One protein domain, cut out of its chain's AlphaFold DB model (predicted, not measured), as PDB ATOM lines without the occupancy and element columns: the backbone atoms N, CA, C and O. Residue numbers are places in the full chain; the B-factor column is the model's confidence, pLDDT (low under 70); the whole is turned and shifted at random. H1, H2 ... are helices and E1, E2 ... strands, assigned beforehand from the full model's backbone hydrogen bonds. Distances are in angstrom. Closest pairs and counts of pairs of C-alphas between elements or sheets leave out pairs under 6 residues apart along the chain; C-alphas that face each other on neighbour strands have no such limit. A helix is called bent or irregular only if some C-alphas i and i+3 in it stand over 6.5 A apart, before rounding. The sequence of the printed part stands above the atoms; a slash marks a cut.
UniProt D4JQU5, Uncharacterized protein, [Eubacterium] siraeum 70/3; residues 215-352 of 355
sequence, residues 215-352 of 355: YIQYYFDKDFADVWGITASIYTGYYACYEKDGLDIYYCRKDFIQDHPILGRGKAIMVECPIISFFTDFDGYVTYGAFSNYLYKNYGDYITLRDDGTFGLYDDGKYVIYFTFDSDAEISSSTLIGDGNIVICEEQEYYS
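What this domain is: This is residues 215 to 352 of the 355 residues of an uncharacterized protein of [Eubacterium] siraeum 70/3 (UniProt D4JQU5). One long, strongly twisted sheet of seven strands makes the length of this elongated domain, with H1, H2 and H3 over one of its faces, H3 near the E6 end. Beyond E3 lies a small two-strand sheet, E1 and E4, and H4 sits beside the strands. The printed part has 138 residues, with four named helices and nine named strands in the order H1 E1 E2 E3 E4 E5 H2 H3 E6 E7 E8 E9 H4. The large sheet runs E2 - E3 - E5 - E9 - E8 - E7 - E6 and is antiparallel throughout, as is E1 - E4; the class is mixed, helices and strands. The whole is compact, with a radius of gyration of the C-alphas of 15.7 A and spans of 45 by 28 by 27 A.

Where its parts are: H1, residues 215 to 221, begins at C-alpha 215 (21.640, 5.258, -0.951). E1 is residues 224 to 227, E2 239 to 244 at 15.8 A, E3 247 to 253 at 17.8 A, E4 264 to 266 and E5 270 to 274. H2 is residues 275 to 278; H3, residues 288 to 302, spans 17.9 A and is irregular, with C-alphas 298 and 301 8.7 A apart. E6 is residues 303 to 305, E7 311 to 315, E8 319 to 324 at 16.0 A and E9 341 to 346 at 16.8 A. H4, residues 347 to 350, ends at C-alpha 350 (41.711, 9.103, 4.373).

How they stand to each other: E5 and E9 are antiparallel at 160 degrees, with N 271 and O 344 2.9 A apart, within hydrogen-bond range. E6 E7 E8 E9 form a meander, each strand the antiparallel neighbour of the one before; N 343 and O 322 are 2.8 A apart, N 314 and O 321 2.8 A. E2 and E3 are a hairpin, with N 242 and O 249 3.0 A apart. H1 and H3 on one face make two layers, helices over a sheet. H1 is over E5 at a height of 9.4 A; H3 is over E6 at 7.8 A, and its closest C-alphas to E7 are Ser 292 and Phe 311, 5.1 A. H2 is on the same face; H4 is at the sheet's level. In E1 and E4, N 224 and O 266 are 3.1 A apart. O i to N i+4 pairs are within range in 1 of 3 in H1, beside 3 of 4 O i to N i+3 pairs, and in 9 of 11 in H3; H2 and H4 are too short for such a pair.

The domain as a whole: The C-alphas farthest apart, those of Asp 259 and Lys 297, are 46.8 A apart. The printed part has no cut; the links E1 to E2 and E8 to E9 are long. The mean pLDDT of the printed part is 76.1, and residues 224 to 239, 252 to 266, 326 to 330 and 352 are under 70.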
ATOM      1  N   TYR A 215      21.759   3.816  -0.735       82.31
ATOM      2  CA  TYR A 215      21.640   5.258  -0.951       82.31
ATOM      3  C   TYR A 215      22.951   6.020  -0.691       82.31
ATOM      4  O   TYR A 215      23.142   7.079  -1.278       82.31
ATOM      5  N   ILE A 216      23.866   5.472   0.117       86.62
ATOM      6  CA  ILE A 216      25.223   6.005   0.331       86.62
ATOM      7  C   ILE A 216      26.169   5.457  -0.735       86.62
ATOM      8  O   ILE A 216      26.888   6.224  -1.375       86.62
ATOM      9  N   GLN A 217      26.123   4.144  -0.992       87.31
ATOM     10  CA  GLN A 217      26.940   3.494  -2.022       87.31
ATOM     11  C   GLN A 217      26.727   4.137  -3.405       87.31
ATOM     12  O   GLN A 217      27.676   4.301  -4.172       87.31
ATOM     13  N   TYR A 218      25.500   4.594  -3.692       85.75
ATOM     14  CA  TYR A 218      25.151   5.359  -4.889       85.75
ATOM     15  C   TYR A 218      26.110   6.528  -5.167       85.75
ATOM     16  O   TYR A 218      26.467   6.759  -6.325       85.75
ATOM     17  N   TYR A 219      26.544   7.249  -4.131       85.19
ATOM     18  CA  TYR A 219      27.394   8.430  -4.272       85.19
ATOM     19  C   TYR A 219      28.858   8.094  -4.595       85.19
ATOM     20  O   TYR A 219      29.506   8.846  -5.324       85.19
ATOM     21  N   PHE A 220      29.359   6.946  -4.137       86.75
ATOM     22  CA  PHE A 220      30.694   6.435  -4.488       86.75
ATOM     23  C   PHE A 220      30.728   5.772  -5.877       86.75
ATOM     24  O   PHE A 220      31.746   5.765  -6.576       86.75
ATOM     25  N   ASP A 221      29.601   5.220  -6.328       85.81
ATOM     26  CA  ASP A 221      29.538   4.504  -7.604       85.81
ATOM     27  C   ASP A 221      29.273   5.429  -8.795       85.81
ATOM     28  O   ASP A 221      29.739   5.156  -9.909       85.81
ATOM     29  N   LYS A 222      28.526   6.518  -8.585       81.44
ATOM     30  CA  LYS A 222      28.077   7.409  -9.657       81.44
ATOM     31  C   LYS A 222      28.974   8.624  -9.818       81.44
ATOM     32  O   LYS A 222      29.273   9.332  -8.868       81.44
ATOM     33  N   ASP A 223      29.327   8.888 -11.069       75.19
ATOM     34  CA  ASP A 223      29.959  10.138 -11.471       75.19
ATOM     35  C   ASP A 223      28.878  11.216 -11.632       75.19
ATOM     36  O   ASP A 223      27.931  11.051 -12.416       75.19
ATOM     37  N   PHE A 224      28.979  12.290 -10.856       69.00
ATOM     38  CA  PHE A 224      28.060  13.420 -10.935       69.00
ATOM     39  C   PHE A 224      28.650  14.491 -11.839       69.00
ATOM     40  O   PHE A 224      29.843  14.754 -11.799       69.00
ATOM     41  N   ALA A 225      27.813  15.128 -12.656       61.50
ATOM     42  CA  ALA A 225      28.221  16.251 -13.487       61.50
ATOM     43  C   ALA A 225      27.527  17.530 -13.016       61.50
ATOM     44  O   ALA A 225      26.317  17.539 -12.794       61.50
ATOM     45  N   ASP A 226      28.299  18.612 -12.942       55.97
ATOM     46  CA  ASP A 226      27.818  19.989 -12.821       55.97
ATOM     47  C   ASP A 226      26.997  20.276 -11.546       55.97
ATOM     48  O   ASP A 226      25.969  20.956 -11.591       55.97
ATOM     49  N   VAL A 227      27.469  19.807 -10.384       55.59
ATOM     50  CA  VAL A 227      26.852  20.166  -9.099       55.59
ATOM     51  C   VAL A 227      27.340  21.543  -8.637       55.59
ATOM     52  O   VAL A 227      28.526  21.754  -8.380       55.59
ATOM     53  N   TRP A 228      26.410  22.498  -8.557       49.88
ATOM     54  CA  TRP A 228      26.626  23.823  -7.975       49.88
ATOM     55  C   TRP A 228      26.268  23.785  -6.491       49.88
ATOM     56  O   TRP A 228      25.108  23.926  -6.117       49.88
ATOM     57  N   GLY A 229      27.279  23.611  -5.652       50.34
ATOM     58  CA  GLY A 229      27.183  23.750  -4.208       50.34
ATOM     59  C   GLY A 229      28.594  23.949  -3.696       50.34
ATOM     60  O   GLY A 229      29.370  23.008  -3.666       50.34
ATOM     61  N   ILE A 230      28.971  25.195  -3.427       49.44
ATOM     62  CA  ILE A 230      30.165  25.495  -2.636       49.44
ATOM     63  C   ILE A 230      29.614  26.020  -1.325       49.44
ATOM     64  O   ILE A 230      29.463  27.229  -1.144       49.44
ATOM     65  N   THR A 231      29.257  25.109  -0.432       47.47
ATOM     66  CA  THR A 231      29.156  25.449   0.982       47.47
ATOM     67  C   THR A 231      30.499  25.039   1.565       47.47
ATOM     68  O   THR A 231      30.921  23.901   1.413       47.47
ATOM     69  N   ALA A 232      31.264  25.979   2.118       43.97
ATOM     70  CA  ALA A 232      32.496  25.608   2.800       43.97
ATOM     71  C   ALA A 232      32.101  24.829   4.065       43.97
ATOM     72  O   ALA A 232      31.551  25.434   4.982       43.97
ATOM     73  N   SER A 233      32.327  23.512   4.089       43.09
ATOM     74  CA  SER A 233      32.128  22.709   5.299       43.09
ATOM     75  C   SER A 233      33.023  23.234   6.425       43.09
ATOM     76  O   SER A 233      34.188  23.594   6.219       43.09
ATOM     77  N   ILE A 234      32.434  23.302   7.616       42.09
ATOM     78  CA  ILE A 234      33.001  23.852   8.852       42.09
ATOM     79  C   ILE A 234      34.145  22.978   9.396       42.09
ATOM     80  O   ILE A 234      35.016  23.496  10.091       42.09
ATOM     81  N   TYR A 235      34.190  21.689   9.035       45.00
ATOM     82  CA  TYR A 235      35.170  20.731   9.564       45.00
ATOM     83  C   TYR A 235      36.516  20.757   8.844       45.00
ATOM     84  O   TYR A 235      37.567  20.557   9.451       45.00
ATOM     85  N   THR A 236      36.519  21.038   7.547       47.72
ATOM     86  CA  THR A 236      37.735  20.976   6.742       47.72
ATOM     87  C   THR A 236      37.643  22.049   5.679       47.72
ATOM     88  O   THR A 236      37.032  21.846   4.632       47.72
ATOM     89  N   GLY A 237      38.274  23.202   5.888       52.09
ATOM     90  CA  GLY A 237      38.357  24.272   4.886       52.09
ATOM     91  C   GLY A 237      39.136  23.902   3.609       52.09
ATOM     92  O   GLY A 237      39.703  24.805   2.992       52.09
ATOM     93  N   TYR A 238      39.176  22.612   3.251       60.16
ATOM     94  CA  TYR A 238      39.988  21.903   2.270       60.16
ATOM     95  C   TYR A 238      39.185  21.051   1.279       60.16
ATOM     96  O   TYR A 238      39.814  20.517   0.380       60.16
ATOM     97  N   TYR A 239      37.857  20.928   1.370       68.56
ATOM     98  CA  TYR A 239      37.069  20.149   0.400       68.56
ATOM     99  C   TYR A 239      35.886  20.944  -0.154       68.56
ATOM    100  O   TYR A 239      35.357  21.841   0.503       68.56
ATOM    101  N   ALA A 240      35.489  20.622  -1.382       70.75
ATOM    102  CA  ALA A 240      34.240  21.064  -1.976       70.75
ATOM    103  C   ALA A 240      33.143  20.039  -1.670       70.75
ATOM    104  O   ALA A 240      33.323  18.842  -1.925       70.75
ATOM    105  N   CYS A 241      32.022  20.523  -1.129       74.69
ATOM    106  CA  CYS A 241      30.883  19.698  -0.757       74.69
ATOM    107  C   CYS A 241      29.548  20.332  -1.148       74.69
ATOM    108  O   CYS A 241      29.422  21.553  -1.264       74.69
ATOM    109  N   TYR A 242      28.544  19.478  -1.321       72.38
ATOM    110  CA  TYR A 242      27.151  19.877  -1.456       72.38
ATOM    111  C   TYR A 242      26.269  18.999  -0.568       72.38
ATOM    112  O   TYR A 242      26.522  17.803  -0.429       72.38
ATOM    113  N   GLU A 243      25.211  19.589  -0.022       76.50
ATOM    114  CA  GLU A 243      24.204  18.853   0.738       76.50
ATOM    115  C   GLU A 243      23.171  18.255  -0.226       76.50
ATOM    116  O   GLU A 243      22.646  18.942  -1.115       76.50
ATOM    117  N   LYS A 244      22.866  16.966  -0.071       75.75
ATOM    118  CA  LYS A 244      21.797  16.296  -0.810       75.75
ATOM    119  C   LYS A 244      21.252  15.110  -0.031       75.75
ATOM    120  O   LYS A 244      22.009  14.325   0.516       75.75
ATOM    121  N   ASP A 245      19.927  14.969  -0.023       77.00
ATOM    122  CA  ASP A 245      19.219  13.890   0.680       77.00
ATOM    123  C   ASP A 245      19.565  13.811   2.186       77.00
ATOM    124  O   ASP A 245      19.513  12.739   2.781       77.00
ATOM    125  N   GLY A 246      19.909  14.951   2.805       76.25
ATOM    126  CA  GLY A 246      20.344  15.028   4.206       76.25
ATOM    127  C   GLY A 246      21.772  14.525   4.454       76.25
ATOM    128  O   GLY A 246      22.109  14.218   5.594       76.25
ATOM    129  N   LEU A 247      22.578  14.400   3.396       81.31
ATOM    130  CA  LEU A 247      23.978  13.987   3.434       81.31
ATOM    131  C   LEU A 247      24.865  15.123   2.934       81.31
ATOM    132  O   LEU A 247      24.520  15.787   1.952       81.31
ATOM    133  N   ASP A 248      26.043  15.262   3.528       82.50
ATOM    134  CA  ASP A 248      27.095  16.119   2.997       82.50
ATOM    135  C   ASP A 248      28.009  15.292   2.090       82.50
ATOM    136  O   ASP A 248      28.696  14.362   2.523       82.50
ATOM    137  N   ILE A 249      27.989  15.612   0.793       82.06
ATOM    138  CA  ILE A 249      28.716  14.878  -0.244       82.06
ATOM    139  C   ILE A 249      29.954  15.665  -0.659       82.06
ATOM    140  O   ILE A 249      29.851  16.741  -1.255       82.06
ATOM    141  N   TYR A 250      31.130  15.098  -0.407       79.62
ATOM    142  CA  TYR A 250      32.426  15.692  -0.713       79.62
ATOM    143  C   TYR A 250      33.017  15.029  -1.959       79.62
ATOM    144  O   TYR A 250      33.040  13.803  -2.066       79.62
ATOM    145  N   TYR A 251      33.493  15.828  -2.917       73.25
ATOM    146  CA  TYR A 251      33.877  15.327  -4.249       73.25
ATOM    147  C   TYR A 251      35.238  15.827  -4.754       73.25
ATOM    148  O   TYR A 251      35.721  15.357  -5.782       73.25
ATOM    149  N   CYS A 252      35.851  16.820  -4.102       68.31
ATOM    150  CA  CYS A 252      37.148  17.349  -4.526       68.31
ATOM    151  C   CYS A 252      37.847  18.105  -3.396       68.31
ATOM    152  O   CYS A 252      37.196  18.781  -2.600       68.31
ATOM    153  N   ARG A 253      39.178  18.043  -3.375       61.38
ATOM    154  CA  ARG A 253      40.037  18.789  -2.458       61.38
ATOM    155  C   ARG A 253      40.380  20.187  -3.006       61.38
ATOM    156  O   ARG A 253      40.481  20.411  -4.207       61.38
ATOM    157  N   LYS A 254      40.513  21.171  -2.120       56.50
ATOM    158  CA  LYS A 254      40.610  22.616  -2.399       56.50
ATOM    159  C   LYS A 254      41.956  23.043  -2.973       56.50
ATOM    160  O   LYS A 254      42.019  24.043  -3.683       56.50
ATOM    161  N   ASP A 255      43.019  22.307  -2.688       52.41
ATOM    162  CA  ASP A 255      44.342  22.469  -3.300       52.41
ATOM    163  C   ASP A 255      44.310  22.258  -4.825       52.41
ATOM    164  O   ASP A 255      45.015  22.959  -5.549       52.41
ATOM    165  N   PHE A 256      43.407  21.417  -5.339       54.50
ATOM    166  CA  PHE A 256      43.143  21.302  -6.780       54.50
ATOM    167  C   PHE A 256      42.320  22.465  -7.361       54.50
ATOM    168  O   PHE A 256      42.278  22.635  -8.579       54.50
ATOM    169  N   ILE A 257      41.685  23.285  -6.515       53.00
ATOM    170  CA  ILE A 257      40.776  24.368  -6.926       53.00
ATOM    171  C   ILE A 257      41.526  25.683  -7.194       53.00
ATOM    172  O   ILE A 257      41.041  26.517  -7.958       53.00
ATOM    173  N   GLN A 258      42.713  25.878  -6.602       48.81
ATOM    174  CA  GLN A 258      43.409  27.171  -6.607       48.81
ATOM    175  C   GLN A 258      43.788  27.666  -8.019       48.81
ATOM    176  O   GLN A 258      43.719  28.870  -8.259       48.81
ATOM    177  N   ASP A 259      44.071  26.755  -8.957       45.00
ATOM    178  CA  ASP A 259      44.398  27.083 -10.359       45.00
ATOM    179  C   ASP A 259      43.441  26.450 -11.394       45.00
ATOM    180  O   ASP A 259      43.471  26.799 -12.577       45.00
ATOM    181  N   HIS A 260      42.545  25.555 -10.963       50.28
ATOM    182  CA  HIS A 260      41.557  24.892 -11.811       50.28
ATOM    183  C   HIS A 260      40.217  24.802 -11.073       50.28
ATOM    184  O   HIS A 260      40.080  23.970 -10.185       50.28
ATOM    185  N   PRO A 261      39.190  25.600 -11.415       50.78
ATOM    186  CA  PRO A 261      37.873  25.434 -10.812       50.78
ATOM    187  C   PRO A 261      37.287  24.079 -11.234       50.78
ATOM    188  O   PRO A 261      36.688  23.948 -12.304       50.78
ATOM    189  N   ILE A 262      37.475  23.058 -10.398       51.03
ATOM    190  CA  ILE A 262      36.807  21.768 -10.541       51.03
ATOM    191  C   ILE A 262      35.390  21.954  -9.994       51.03
ATOM    192  O   ILE A 262      35.120  21.842  -8.800       51.03
ATOM    193  N   LEU A 263      34.476  22.323 -10.894       51.38
ATOM    194  CA  LEU A 263      33.034  22.159 -10.696       51.38
ATOM    195  C   LEU A 263      32.754  20.701 -10.322       51.38
ATOM    196  O   LEU A 263      33.386  19.837 -10.920       51.38
ATOM    197  N   GLY A 264      31.814  20.457  -9.398       53.28
ATOM    198  CA  GLY A 264      31.396  19.140  -8.891       53.28
ATOM    199  C   GLY A 264      31.247  18.061  -9.943       53.28
ATOM    200  O   GLY A 264      30.152  17.836 -10.454       53.28
ATOM    201  N   ARG A 265      32.381  17.442 -10.271       56.16
ATOM    202  CA  ARG A 265      32.568  16.430 -11.296       56.16
ATOM    203  C   ARG A 265      33.363  15.306 -10.679       56.16
ATOM    204  O   ARG A 265      34.446  15.555 -10.155       56.16
ATOM    205  N   GLY A 266      32.832  14.100 -10.757       68.00
ATOM    206  CA  GLY A 266      33.425  12.932 -10.135       68.00
ATOM    207  C   GLY A 266      32.476  12.230  -9.177       68.00
ATOM    208  O   GLY A 266      31.341  12.647  -8.925       68.00
ATOM    209  N   LYS A 267      32.986  11.122  -8.655       78.69
ATOM    210  CA  LYS A 267      32.393  10.355  -7.564       78.69
ATOM    211  C   LYS A 267      32.604  11.080  -6.237       78.69
ATOM    212  O   LYS A 267      33.499  11.919  -6.129       78.69
ATOM    213  N   ALA A 268      31.807  10.739  -5.230       83.12
ATOM    214  CA  ALA A 268      32.115  11.151  -3.869       83.12
ATOM    215  C   ALA A 268      33.447  10.529  -3.420       83.12
ATOM    216  O   ALA A 268      33.689   9.348  -3.666       83.12
ATOM    217  N   ILE A 269      34.285  11.326  -2.764       80.38
ATOM    218  CA  ILE A 269      35.494  10.870  -2.056       80.38
ATOM    219  C   ILE A 269      35.208  10.669  -0.564       80.38
ATOM    220  O   ILE A 269      35.850   9.857   0.100       80.38
ATOM    221  N   MET A 270      34.203  11.386  -0.054       86.88
ATOM    222  CA  MET A 270      33.741  11.305   1.322       86.88
ATOM    223  C   MET A 270      32.246  11.637   1.397       86.88
ATOM    224  O   MET A 270      31.741  12.476   0.645       86.88
ATOM    225  N   VAL A 271      31.540  10.965   2.299       87.38
ATOM    226  CA  VAL A 271      30.127  11.204   2.607       87.38
ATOM    227  C   VAL A 271      29.985  11.320   4.116       87.38
ATOM    228  O   VAL A 271      30.409  10.425   4.844       87.38
ATOM    229  N   GLU A 272      29.384  12.408   4.580       88.50
ATOM    230  CA  GLU A 272      29.021  12.600   5.982       88.50
ATOM    231  C   GLU A 272      27.507  12.469   6.148       88.50
ATOM    232  O   GLU A 272      26.724  12.957   5.324       88.50
ATOM    233  N   CYS A 273      27.090  11.751   7.189       87.69
ATOM    234  CA  CYS A 273      25.680  11.544   7.487       87.69
ATOM    235  C   CYS A 273      25.435  11.287   8.981       87.69
ATOM    236  O   CYS A 273      26.346  10.819   9.667       87.69
ATOM    237  N   PRO A 274      24.210  11.519   9.486       88.25
ATOM    238  CA  PRO A 274      23.867  11.207  10.872       88.25
ATOM    239  C   PRO A 274      24.039   9.720  11.195       88.25
ATOM    240  O   PRO A 274      23.630   8.865  10.401       88.25
ATOM    241  N   ILE A 275      24.562   9.400  12.386       89.38
ATOM    242  CA  ILE A 275      24.779   8.010  12.835       89.38
ATOM    243  C   ILE A 275      23.485   7.194  12.716       89.38
ATOM    244  O   ILE A 275      23.490   6.100  12.152       89.38
ATOM    245  N   ILE A 276      22.369   7.749  13.192       87.12
ATOM    246  CA  ILE A 276      21.051   7.093  13.206       87.12
ATOM    247  C   ILE A 276      20.455   6.870  11.808       87.12
ATOM    248  O   ILE A 276      19.580   6.024  11.637       87.12
ATOM    249  N   SER A 277      20.928   7.602  10.796       84.88
ATOM    250  CA  SER A 277      20.522   7.382   9.403       84.88
ATOM    251  C   SER A 277      21.240   6.176   8.802       84.88
ATOM    252  O   SER A 277      20.657   5.459   7.994       84.88
ATOM    253  N   PHE A 278      22.493   5.941   9.202       88.06
ATOM    254  CA  PHE A 278      23.284   4.802   8.744       88.06
ATOM    255  C   PHE A 278      22.959   3.526   9.525       88.06
ATOM    256  O   PHE A 278      22.732   2.466   8.946       88.06
ATOM    257  N   PHE A 279      22.930   3.632  10.851       86.88
ATOM    258  CA  PHE A 279      22.658   2.539  11.773       86.88
ATOM    259  C   PHE A 279      21.208   2.621  12.251       86.88
ATOM    260  O   PHE A 279      20.930   2.935  13.405       86.88
ATOM    261  N   THR A 280      20.281   2.324  11.343       81.88
ATOM    262  CA  THR A 280      18.830   2.503  11.545       81.88
ATOM    263  C   THR A 280      18.224   1.657  12.662       81.88
ATOM    264  O   THR A 280      17.083   1.881  13.055       81.88
ATOM    265  N   ASP A 281      18.963   0.661  13.146       81.00
ATOM    266  CA  ASP A 281      18.539  -0.205  14.246       81.00
ATOM    267  C   ASP A 281      18.705   0.451  15.625       81.00
ATOM    268  O   ASP A 281      18.221  -0.076  16.624       81.00
ATOM    269  N   PHE A 282      19.390   1.593  15.682       82.19
ATOM    270  CA  PHE A 282      19.646   2.335  16.904       82.19
ATOM    271  C   PHE A 282      18.741   3.561  16.991       82.19
ATOM    272  O   PHE A 282      18.577   4.305  16.024       82.19
ATOM    273  N   ASP A 283      18.186   3.800  18.178       81.81
ATOM    274  CA  ASP A 283      17.582   5.091  18.482       81.81
ATOM    275  C   ASP A 283      18.663   6.139  18.811       81.81
ATOM    276  O   ASP A 283      19.805   5.827  19.152       81.81
ATOM    277  N   GLY A 284      18.319   7.422  18.690       78.06
ATOM    278  CA  GLY A 284      19.257   8.512  18.981       78.06
ATOM    279  C   GLY A 284      19.641   8.645  20.459       78.06
ATOM    280  O   GLY A 284      20.526   9.433  20.776       78.06
ATOM    281  N   TYR A 285      19.001   7.892  21.359       84.62
ATOM    282  CA  TYR A 285      19.269   7.904  22.797       84.62
ATOM    283  C   TYR A 285      20.281   6.833  23.215       84.62
ATOM    284  O   TYR A 285      20.626   6.732  24.394       84.62
ATOM    285  N   VAL A 286      20.809   6.075  22.254       87.00
ATOM    286  CA  VAL A 286      21.907   5.149  22.494       87.00
ATOM    287  C   VAL A 286      23.158   5.910  22.897       87.00
ATOM    288  O   VAL A 286      23.560   6.880  22.253       87.00
ATOM    289  N   THR A 287      23.810   5.445  23.960       88.00
ATOM    290  CA  THR A 287      25.089   6.007  24.385       88.00
ATOM    291  C   THR A 287      26.219   5.564  23.462       88.00
ATOM    292  O   THR A 287      26.265   4.429  22.977       88.00
ATOM    293  N   TYR A 288      27.188   6.447  23.259       85.75
ATOM    294  CA  TYR A 288      28.353   6.219  22.422       85.75
ATOM    295  C   TYR A 288      29.158   5.002  22.888       85.75
ATOM    296  O   TYR A 288      29.641   4.233  22.064       85.75
ATOM    297  N   GLY A 289      29.234   4.753  24.199       87.25
ATOM    298  CA  GLY A 289      29.860   3.555  24.756       87.25
ATOM    299  C   GLY A 289      29.112   2.266  24.400       87.25
ATOM    300  O   GLY A 289      29.736   1.291  23.980       87.25
ATOM    301  N   ALA A 290      27.779   2.252  24.513       87.12
ATOM    302  CA  ALA A 290      26.975   1.091  24.122       87.12
ATOM    303  C   ALA A 290      27.090   0.815  22.616       87.12
ATOM    304  O   ALA A 290      27.267  -0.331  22.196       87.12
ATOM    305  N   PHE A 291      27.068   1.875  21.814       88.25
ATOM    306  CA  PHE A 291      27.239   1.778  20.376       88.25
ATOM    307  C   PHE A 291      28.649   1.313  19.975       88.25
ATOM    308  O   PHE A 291      28.802   0.407  19.157       88.25
ATOM    309  N   SER A 292      29.685   1.840  20.629       88.56
ATOM    310  CA  SER A 292      31.075   1.403  20.472       88.56
ATOM    311  C   SER A 292      31.250  -0.085  20.785       88.56
ATOM    312  O   SER A 292      31.904  -0.804  20.030       88.56
ATOM    313  N   ASN A 293      30.629  -0.581  21.860       87.00
ATOM    314  CA  ASN A 293      30.663  -2.002  22.212       87.00
ATOM    315  C   ASN A 293      30.013  -2.877  21.135       87.00
ATOM    316  O   ASN A 293      30.538  -3.943  20.810       87.00
ATOM    317  N   TYR A 294      28.893  -2.429  20.561       88.31
ATOM    318  CA  TYR A 294      28.275  -3.115  19.430       88.31
ATOM    319  C   TYR A 294      29.226  -3.188  18.233       88.31
ATOM    320  O   TYR A 294      29.402  -4.267  17.662       88.31
ATOM    321  N   LEU A 295      29.866  -2.075  17.869       88.31
ATOM    322  CA  LEU A 295      30.791  -2.048  16.738       88.31
ATOM    323  C   LEU A 295      31.988  -2.969  16.974       88.31
ATOM    324  O   LEU A 295      32.307  -3.785  16.114       88.31
ATOM    325  N   TYR A 296      32.595  -2.913  18.160       86.31
ATOM    326  CA  TYR A 296      33.717  -3.780  18.515       86.31
ATOM    327  C   TYR A 296      33.335  -5.266  18.492       86.31
ATOM    328  O   TYR A 296      34.061  -6.091  17.942       86.31
ATOM    329  N   LYS A 297      32.158  -5.620  19.022       85.69
ATOM    330  CA  LYS A 297      31.671  -7.006  19.048       85.69
ATOM    331  C   LYS A 297      31.448  -7.591  17.651       85.69
ATOM    332  O   LYS A 297      31.652  -8.789  17.469       85.69
ATOM    333  N   ASN A 298      31.000  -6.781  16.691       84.50
ATOM    334  CA  ASN A 298      30.623  -7.256  15.355       84.50
ATOM    335  C   ASN A 298      31.719  -7.065  14.296       84.50
ATOM    336  O   ASN A 298      31.765  -7.828  13.334       84.50
ATOM    337  N   TYR A 299      32.588  -6.069  14.472       86.81
ATOM    338  CA  TYR A 299      33.547  -5.627  13.457       86.81
ATOM    339  C   TYR A 299      34.974  -5.490  13.993       86.81
ATOM    340  O   TYR A 299      35.815  -4.943  13.293       86.81
ATOM    341  N   GLY A 300      35.259  -5.953  15.217       84.31
ATOM    342  CA  GLY A 300      36.483  -5.648  15.972       84.31
ATOM    343  C   GLY A 300      37.812  -5.824  15.230       84.31
ATOM    344  O   GLY A 300      38.732  -5.056  15.486       84.31
ATOM    345  N   ASP A 301      37.897  -6.750  14.270       85.62
ATOM    346  CA  ASP A 301      39.087  -6.943  13.421       85.62
ATOM    347  C   ASP A 301      39.429  -5.715  12.552       85.62
ATOM    348  O   ASP A 301      40.574  -5.548  12.137       85.62
ATOM    349  N   TYR A 302      38.443  -4.853  12.307       87.88
ATOM    350  CA  TYR A 302      38.532  -3.625  11.517       87.88
ATOM    351  C   TYR A 302      38.436  -2.358  12.377       87.88
ATOM    352  O   TYR A 302      38.477  -1.253  11.847       87.88
ATOM    353  N   ILE A 303      38.278  -2.483  13.701       90.06
ATOM    354  CA  ILE A 303      38.064  -1.343  14.603       90.06
ATOM    355  C   ILE A 303      39.370  -0.981  15.308       90.06
ATOM    356  O   ILE A 303      39.950  -1.794  16.024       90.06
ATOM    357  N   THR A 304      39.779   0.281  15.207       88.00
ATOM    358  CA  THR A 304      40.753   0.864  16.139       88.00
ATOM    359  C   THR A 304      40.005   1.608  17.233       88.00
ATOM    360  O   THR A 304      39.149   2.449  16.949       88.00
ATOM    361  N   LEU A 305      40.335   1.308  18.486       83.50
ATOM    362  CA  LEU A 305      39.805   2.012  19.649       83.50
ATOM    363  C   LEU A 305      40.662   3.240  19.979       83.50
ATOM    364  O   LEU A 305      41.857   3.283  19.687       83.50
ATOM    365  N   ARG A 306      40.036   4.229  20.609       78.50
ATOM    366  CA  ARG A 306      40.701   5.356  21.267       78.50
ATOM    367  C   ARG A 306      41.331   4.887  22.583       78.50
ATOM    368  O   ARG A 306      41.040   3.796  23.074       78.50
ATOM    369  N   ASP A 307      42.147   5.745  23.186       74.75
ATOM    370  CA  ASP A 307      42.827   5.455  24.458       74.75
ATOM    371  C   ASP A 307      41.851   5.190  25.622       74.75
ATOM    372  O   ASP A 307      42.172   4.455  26.552       74.75
ATOM    373  N   ASP A 308      40.644   5.758  25.557       71.38
ATOM    374  CA  ASP A 308      39.562   5.563  26.531       71.38
ATOM    375  C   ASP A 308      38.737   4.278  26.296       71.38
ATOM    376  O   ASP A 308      37.774   4.016  27.017       71.38
ATOM    377  N   GLY A 309      39.106   3.470  25.296       71.81
ATOM    378  CA  GLY A 309      38.429   2.223  24.942       71.81
ATOM    379  C   GLY A 309      37.156   2.394  24.111       71.81
ATOM    380  O   GLY A 309      36.508   1.396  23.799       71.81
ATOM    381  N   THR A 310      36.789   3.620  23.731       79.12
ATOM    382  CA  THR A 310      35.676   3.872  22.807       79.12
ATOM    383  C   THR A 310      36.121   3.770  21.347       79.12
ATOM    384  O   THR A 310      37.311   3.740  21.032       79.12
ATOM    385  N   PHE A 311      35.158   3.686  20.430       84.75
ATOM    386  CA  PHE A 311      35.400   3.595  18.998       84.75
ATOM    387  C   PHE A 311      36.273   4.765  18.523       84.75
ATOM    388  O   PHE A 311      36.036   5.924  18.869       84.75
ATOM    389  N   GLY A 312      37.302   4.462  17.738       83.19
ATOM    390  CA  GLY A 312      38.139   5.458  17.077       83.19
ATOM    391  C   GLY A 312      37.830   5.533  15.590       83.19
ATOM    392  O   GLY A 312      37.363   6.563  15.105       83.19
ATOM    393  N   LEU A 313      38.097   4.439  14.881       90.00
ATOM    394  CA  LEU A 313      37.843   4.310  13.446       90.00
ATOM    395  C   LEU A 313      37.543   2.855  13.075       90.00
ATOM    396  O   LEU A 313      38.002   1.929  13.742       90.00
ATOM    397  N   TYR A 314      36.810   2.679  11.985       92.81
ATOM    398  CA  TYR A 314      36.653   1.424  11.261       92.81
ATOM    399  C   TYR A 314      37.446   1.516   9.959       92.81
ATOM    400  O   TYR A 314      37.364   2.541   9.285       92.81
ATOM    401  N   ASP A 315      38.171   0.463   9.604       91.31
ATOM    402  CA  ASP A 315      38.947   0.367   8.369       91.31
ATOM    403  C   ASP A 315      38.968  -1.080   7.863       91.31
ATOM    404  O   ASP A 315      39.535  -1.963   8.510       91.31
ATOM    405  N   ASP A 316      38.346  -1.324   6.708       88.00
ATOM    406  CA  ASP A 316      38.325  -2.634   6.044       88.00
ATOM    407  C   ASP A 316      39.186  -2.720   4.777       88.00
ATOM    408  O   ASP A 316      39.078  -3.686   4.013       88.00
ATOM    409  N   GLY A 317      40.043  -1.723   4.532       86.50
ATOM    410  CA  GLY A 317      40.849  -1.621   3.313       86.50
ATOM    411  C   GLY A 317      40.058  -1.212   2.063       86.50
ATOM    412  O   GLY A 317      40.576  -1.248   0.945       86.50
ATOM    413  N   LYS A 318      38.774  -0.865   2.208       88.25
ATOM    414  CA  LYS A 318      37.979  -0.209   1.163       88.25
ATOM    415  C   LYS A 318      37.471   1.138   1.659       88.25
ATOM    416  O   LYS A 318      37.662   2.148   0.978       88.25
ATOM    417  N   TYR A 319      36.837   1.144   2.825       89.56
ATOM    418  CA  TYR A 319      36.292   2.337   3.454       89.56
ATOM    419  C   TYR A 319      36.888   2.551   4.839       89.56
ATOM    420  O   TYR A 319      37.038   1.609   5.615       89.56
ATOM    421  N   VAL A 320      37.137   3.818   5.158       90.69
ATOM    422  CA  VAL A 320      37.403   4.270   6.522       90.69
ATOM    423  C   VAL A 320      36.172   5.006   7.029       90.69
ATOM    424  O   VAL A 320      35.686   5.927   6.371       90.69
ATOM    425  N   ILE A 321      35.666   4.606   8.195       91.62
ATOM    426  CA  ILE A 321      34.534   5.259   8.857       91.62
ATOM    427  C   ILE A 321      35.001   5.784  10.208       91.62
ATOM    428  O   ILE A 321      35.567   5.042  11.008       91.62
ATOM    429  N   TYR A 322      34.755   7.060  10.479       88.44
ATOM    430  CA  TYR A 322      35.038   7.677  11.772       88.44
ATOM    431  C   TYR A 322      33.920   8.634  12.162       88.44
ATOM    432  O   TYR A 322      33.070   8.986  11.349       88.44
ATOM    433  N   PHE A 323      33.877   8.992  13.440       86.56
ATOM    434  CA  PHE A 323      32.745   9.715  14.000       86.56
ATOM    435  C   PHE A 323      33.099  11.174  14.192       86.56
ATOM    436  O   PHE A 323      34.221  11.508  14.586       86.56
ATOM    437  N   THR A 324      32.118  12.029  13.949       77.81
ATOM    438  CA  THR A 324      32.207  13.462  14.171       77.81
ATOM    439  C   THR A 324      31.039  13.894  15.045       77.81
ATOM    440  O   THR A 324      29.893  13.506  14.845       77.81
ATOM    441  N   PHE A 325      31.353  14.680  16.064       74.25
ATOM    442  CA  PHE A 325      30.379  15.385  16.890       74.25
ATOM    443  C   PHE A 325      30.729  16.869  16.821       74.25
ATOM    444  O   PHE A 325      31.888  17.205  16.530       74.25
ATOM    445  N   ASP A 326      29.752  17.740  17.076       67.38
ATOM    446  CA  ASP A 326      29.946  19.193  17.096       67.38
ATOM    447  C   ASP A 326      31.199  19.580  17.901       67.38
ATOM    448  O   ASP A 326      31.472  19.026  18.968       67.38
ATOM    449  N   SER A 327      31.978  20.528  17.363       56.78
ATOM    450  CA  SER A 327      33.394  20.777  17.695       56.78
ATOM    451  C   SER A 327      33.723  21.117  19.155       56.78
ATOM    452  O   SER A 327      34.901  21.181  19.502       56.78
ATOM    453  N   ASP A 328      32.712  21.316  19.998       58.81
ATOM    454  CA  ASP A 328      32.852  21.706  21.404       58.81
ATOM    455  C   ASP A 328      32.382  20.609  22.383       58.81
ATOM    456  O   ASP A 328      32.443  20.797  23.600       58.81
ATOM    457  N   ALA A 329      31.905  19.464  21.880       59.19
ATOM    458  CA  ALA A 329      31.440  18.361  22.711       59.19
ATOM    459  C   ALA A 329      32.611  17.464  23.139       59.19
ATOM    460  O   ALA A 329      33.259  16.810  22.319       59.19
ATOM    461  N   GLU A 330      32.866  17.388  24.446       65.56
ATOM    462  CA  GLU A 330      33.713  16.336  25.008       65.56
ATOM    463  C   GLU A 330      32.974  14.999  24.850       65.56
ATOM    464  O   GLU A 330      31.983  14.721  25.530       65.56
ATOM    465  N   ILE A 331      33.413  14.198  23.878       72.00
ATOM    466  CA  ILE A 331      32.826  12.886  23.611       72.00
ATOM    467  C   ILE A 331      33.253  11.948  24.734       72.00
ATOM    468  O   ILE A 331      34.441  11.765  24.990       72.00
ATOM    469  N   SER A 332      32.274  11.329  25.379       78.00
ATOM    470  CA  SER A 332      32.483  10.310  26.400       78.00
ATOM    471  C   SER A 332      31.583   9.111  26.126       78.00
ATOM    472  O   SER A 332      30.702   9.148  25.264       78.00
ATOM    473  N   SER A 333      31.763   8.029  26.881       80.19
ATOM    474  CA  SER A 333      30.932   6.829  26.746       80.19
ATOM    475  C   SER A 333      29.438   7.077  26.997       80.19
ATOM    476  O   SER A 333      28.626   6.271  26.550       80.19
ATOM    477  N   SER A 334      29.063   8.169  27.671       82.88
ATOM    478  CA  SER A 334      27.671   8.548  27.945       82.88
ATOM    479  C   SER A 334      27.066   9.509  26.916       82.88
ATOM    480  O   SER A 334      25.859   9.742  26.962       82.88
ATOM    481  N   THR A 335      27.862  10.048  25.987       85.56
ATOM    482  CA  THR A 335      27.374  10.926  24.913       85.56
ATOM    483  C   THR A 335      26.338  10.189  24.072       85.56
ATOM    484  O   THR A 335      26.553   9.036  23.713       85.56
ATOM    485  N   LEU A 336      25.209  10.821  23.760       88.12
ATOM    486  CA  LEU A 336      24.174  10.209  22.926       88.12
ATOM    487  C   LEU A 336      24.585  10.252  21.453       88.12
ATOM    488  O   LEU A 336      25.090  11.267  20.980       88.12
ATOM    489  N   ILE A 337      24.347   9.169  20.714       87.50
ATOM    490  CA  ILE A 337      24.708   9.095  19.290       87.50
ATOM    491  C   ILE A 337      23.764   9.896  18.385       87.50
ATOM    492  O   ILE A 337      24.091  10.114  17.224       87.50
ATOM    493  N   GLY A 338      22.592  10.308  18.882       85.50
ATOM    494  CA  GLY A 338      21.574  11.004  18.088       85.50
ATOM    495  C   GLY A 338      22.041  12.332  17.499       85.50
ATOM    496  O   GLY A 338      21.575  12.705  16.425       85.50
ATOM    497  N   ASP A 339      22.993  12.987  18.161       78.88
ATOM    498  CA  ASP A 339      23.581  14.261  17.729       78.88
ATOM    499  C   ASP A 339      24.927  14.072  17.003       78.88
ATOM    500  O   ASP A 339      25.613  15.042  16.685       78.88
ATOM    501  N   GLY A 340      25.345  12.823  16.770       85.50
ATOM    502  CA  GLY A 340      26.600  12.503  16.101       85.50
ATOM    503  C   GLY A 340      26.422  12.182  14.620       85.50
ATOM    504  O   GLY A 340      25.430  11.585  14.187       85.50
ATOM    505  N   ASN A 341      27.451  12.509  13.848       88.38
ATOM    506  CA  ASN A 341      27.614  12.109  12.462       88.38
ATOM    507  C   ASN A 341      28.688  11.022  12.340       88.38
ATOM    508  O   ASN A 341      29.578  10.863  13.180       88.38
ATOM    509  N   ILE A 342      28.607  10.272  11.248       90.06
ATOM    510  CA  ILE A 342      29.721   9.490  10.734       90.06
ATOM    511  C   ILE A 342      30.214  10.108   9.439       90.06
ATOM    512  O   ILE A 342      29.442  10.620   8.628       90.06
ATOM    513  N   VAL A 343      31.509   9.962   9.226       89.69
ATOM    514  CA  VAL A 343      32.182  10.306   7.991       89.69
ATOM    515  C   VAL A 343      32.727   9.029   7.379       89.69
ATOM    516  O   VAL A 343      33.438   8.270   8.036       89.69
ATOM    517  N   ILE A 344      32.369   8.793   6.122       91.94
ATOM    518  CA  ILE A 344      32.741   7.615   5.342       91.94
ATOM    519  C   ILE A 344      33.652   8.091   4.218       91.94
ATOM    520  O   ILE A 344      33.223   8.877   3.375       91.94
ATOM    521  N   CYS A 345      34.884   7.600   4.187       88.69
ATOM    522  CA  CYS A 345      35.878   7.920   3.166       88.69
ATOM    523  C   CYS A 345      36.315   6.657   2.431       88.69
ATOM    524  O   CYS A 345      36.367   5.580   3.023       88.69
ATOM    525  N   GLU A 346      36.724   6.789   1.171       85.56
ATOM    526  CA  GLU A 346      37.598   5.772   0.581       85.56
ATOM    527  C   GLU A 346      38.942   5.753   1.337       85.56
ATOM    528  O   GLU A 346      39.474   6.808   1.692       85.56
ATOM    529  N   GLU A 347      39.502   4.564   1.581       84.44
ATOM    530  CA  GLU A 347      40.752   4.391   2.350       84.44
ATOM    531  C   GLU A 347      41.891   5.278   1.815       84.44
ATOM    532  O   GLU A 347      42.585   5.963   2.569       84.44
ATOM    533  N   GLN A 348      42.037   5.320   0.487       80.56
ATOM    534  CA  GLN A 348      43.072   6.099  -0.192       80.56
ATOM    535  C   GLN A 348      42.974   7.593   0.119       80.56
ATOM    536  O   GLN A 348      44.002   8.246   0.278       80.56
ATOM    537  N   GLU A 349      41.755   8.123   0.236       78.38
ATOM    538  CA  GLU A 349      41.537   9.532   0.553       78.38
ATOM    539  C   GLU A 349      41.877   9.812   2.019       78.38
ATOM    540  O   GLU A 349      42.580  10.780   2.314       78.38
ATOM    541  N   TYR A 350      41.460   8.936   2.939       81.38
ATOM    542  CA  TYR A 350      41.711   9.103   4.373       81.38
ATOM    543  C   TYR A 350      43.210   9.134   4.717       81.38
ATOM    544  O   TYR A 350      43.646   9.922   5.561       81.38
ATOM    545  N   TYR A 351      44.019   8.308   4.047       80.44
ATOM    546  CA  TYR A 351      45.469   8.258   4.259       80.44
ATOM    547  C   TYR A 351      46.278   9.145   3.304       80.44
ATOM    548  O   TYR A 351      47.499   9.211   3.448       80.44
ATOM    549  N   SER A 352      45.638   9.865   2.376       68.25
ATOM    550  CA  SER A 352      46.323  10.721   1.392       68.25
ATOM    551  C   SER A 352      47.184  11.828   2.021       68.25
ATOM    552  O   SER A 352      48.185  12.225   1.436       68.25
TER     553      SER A 352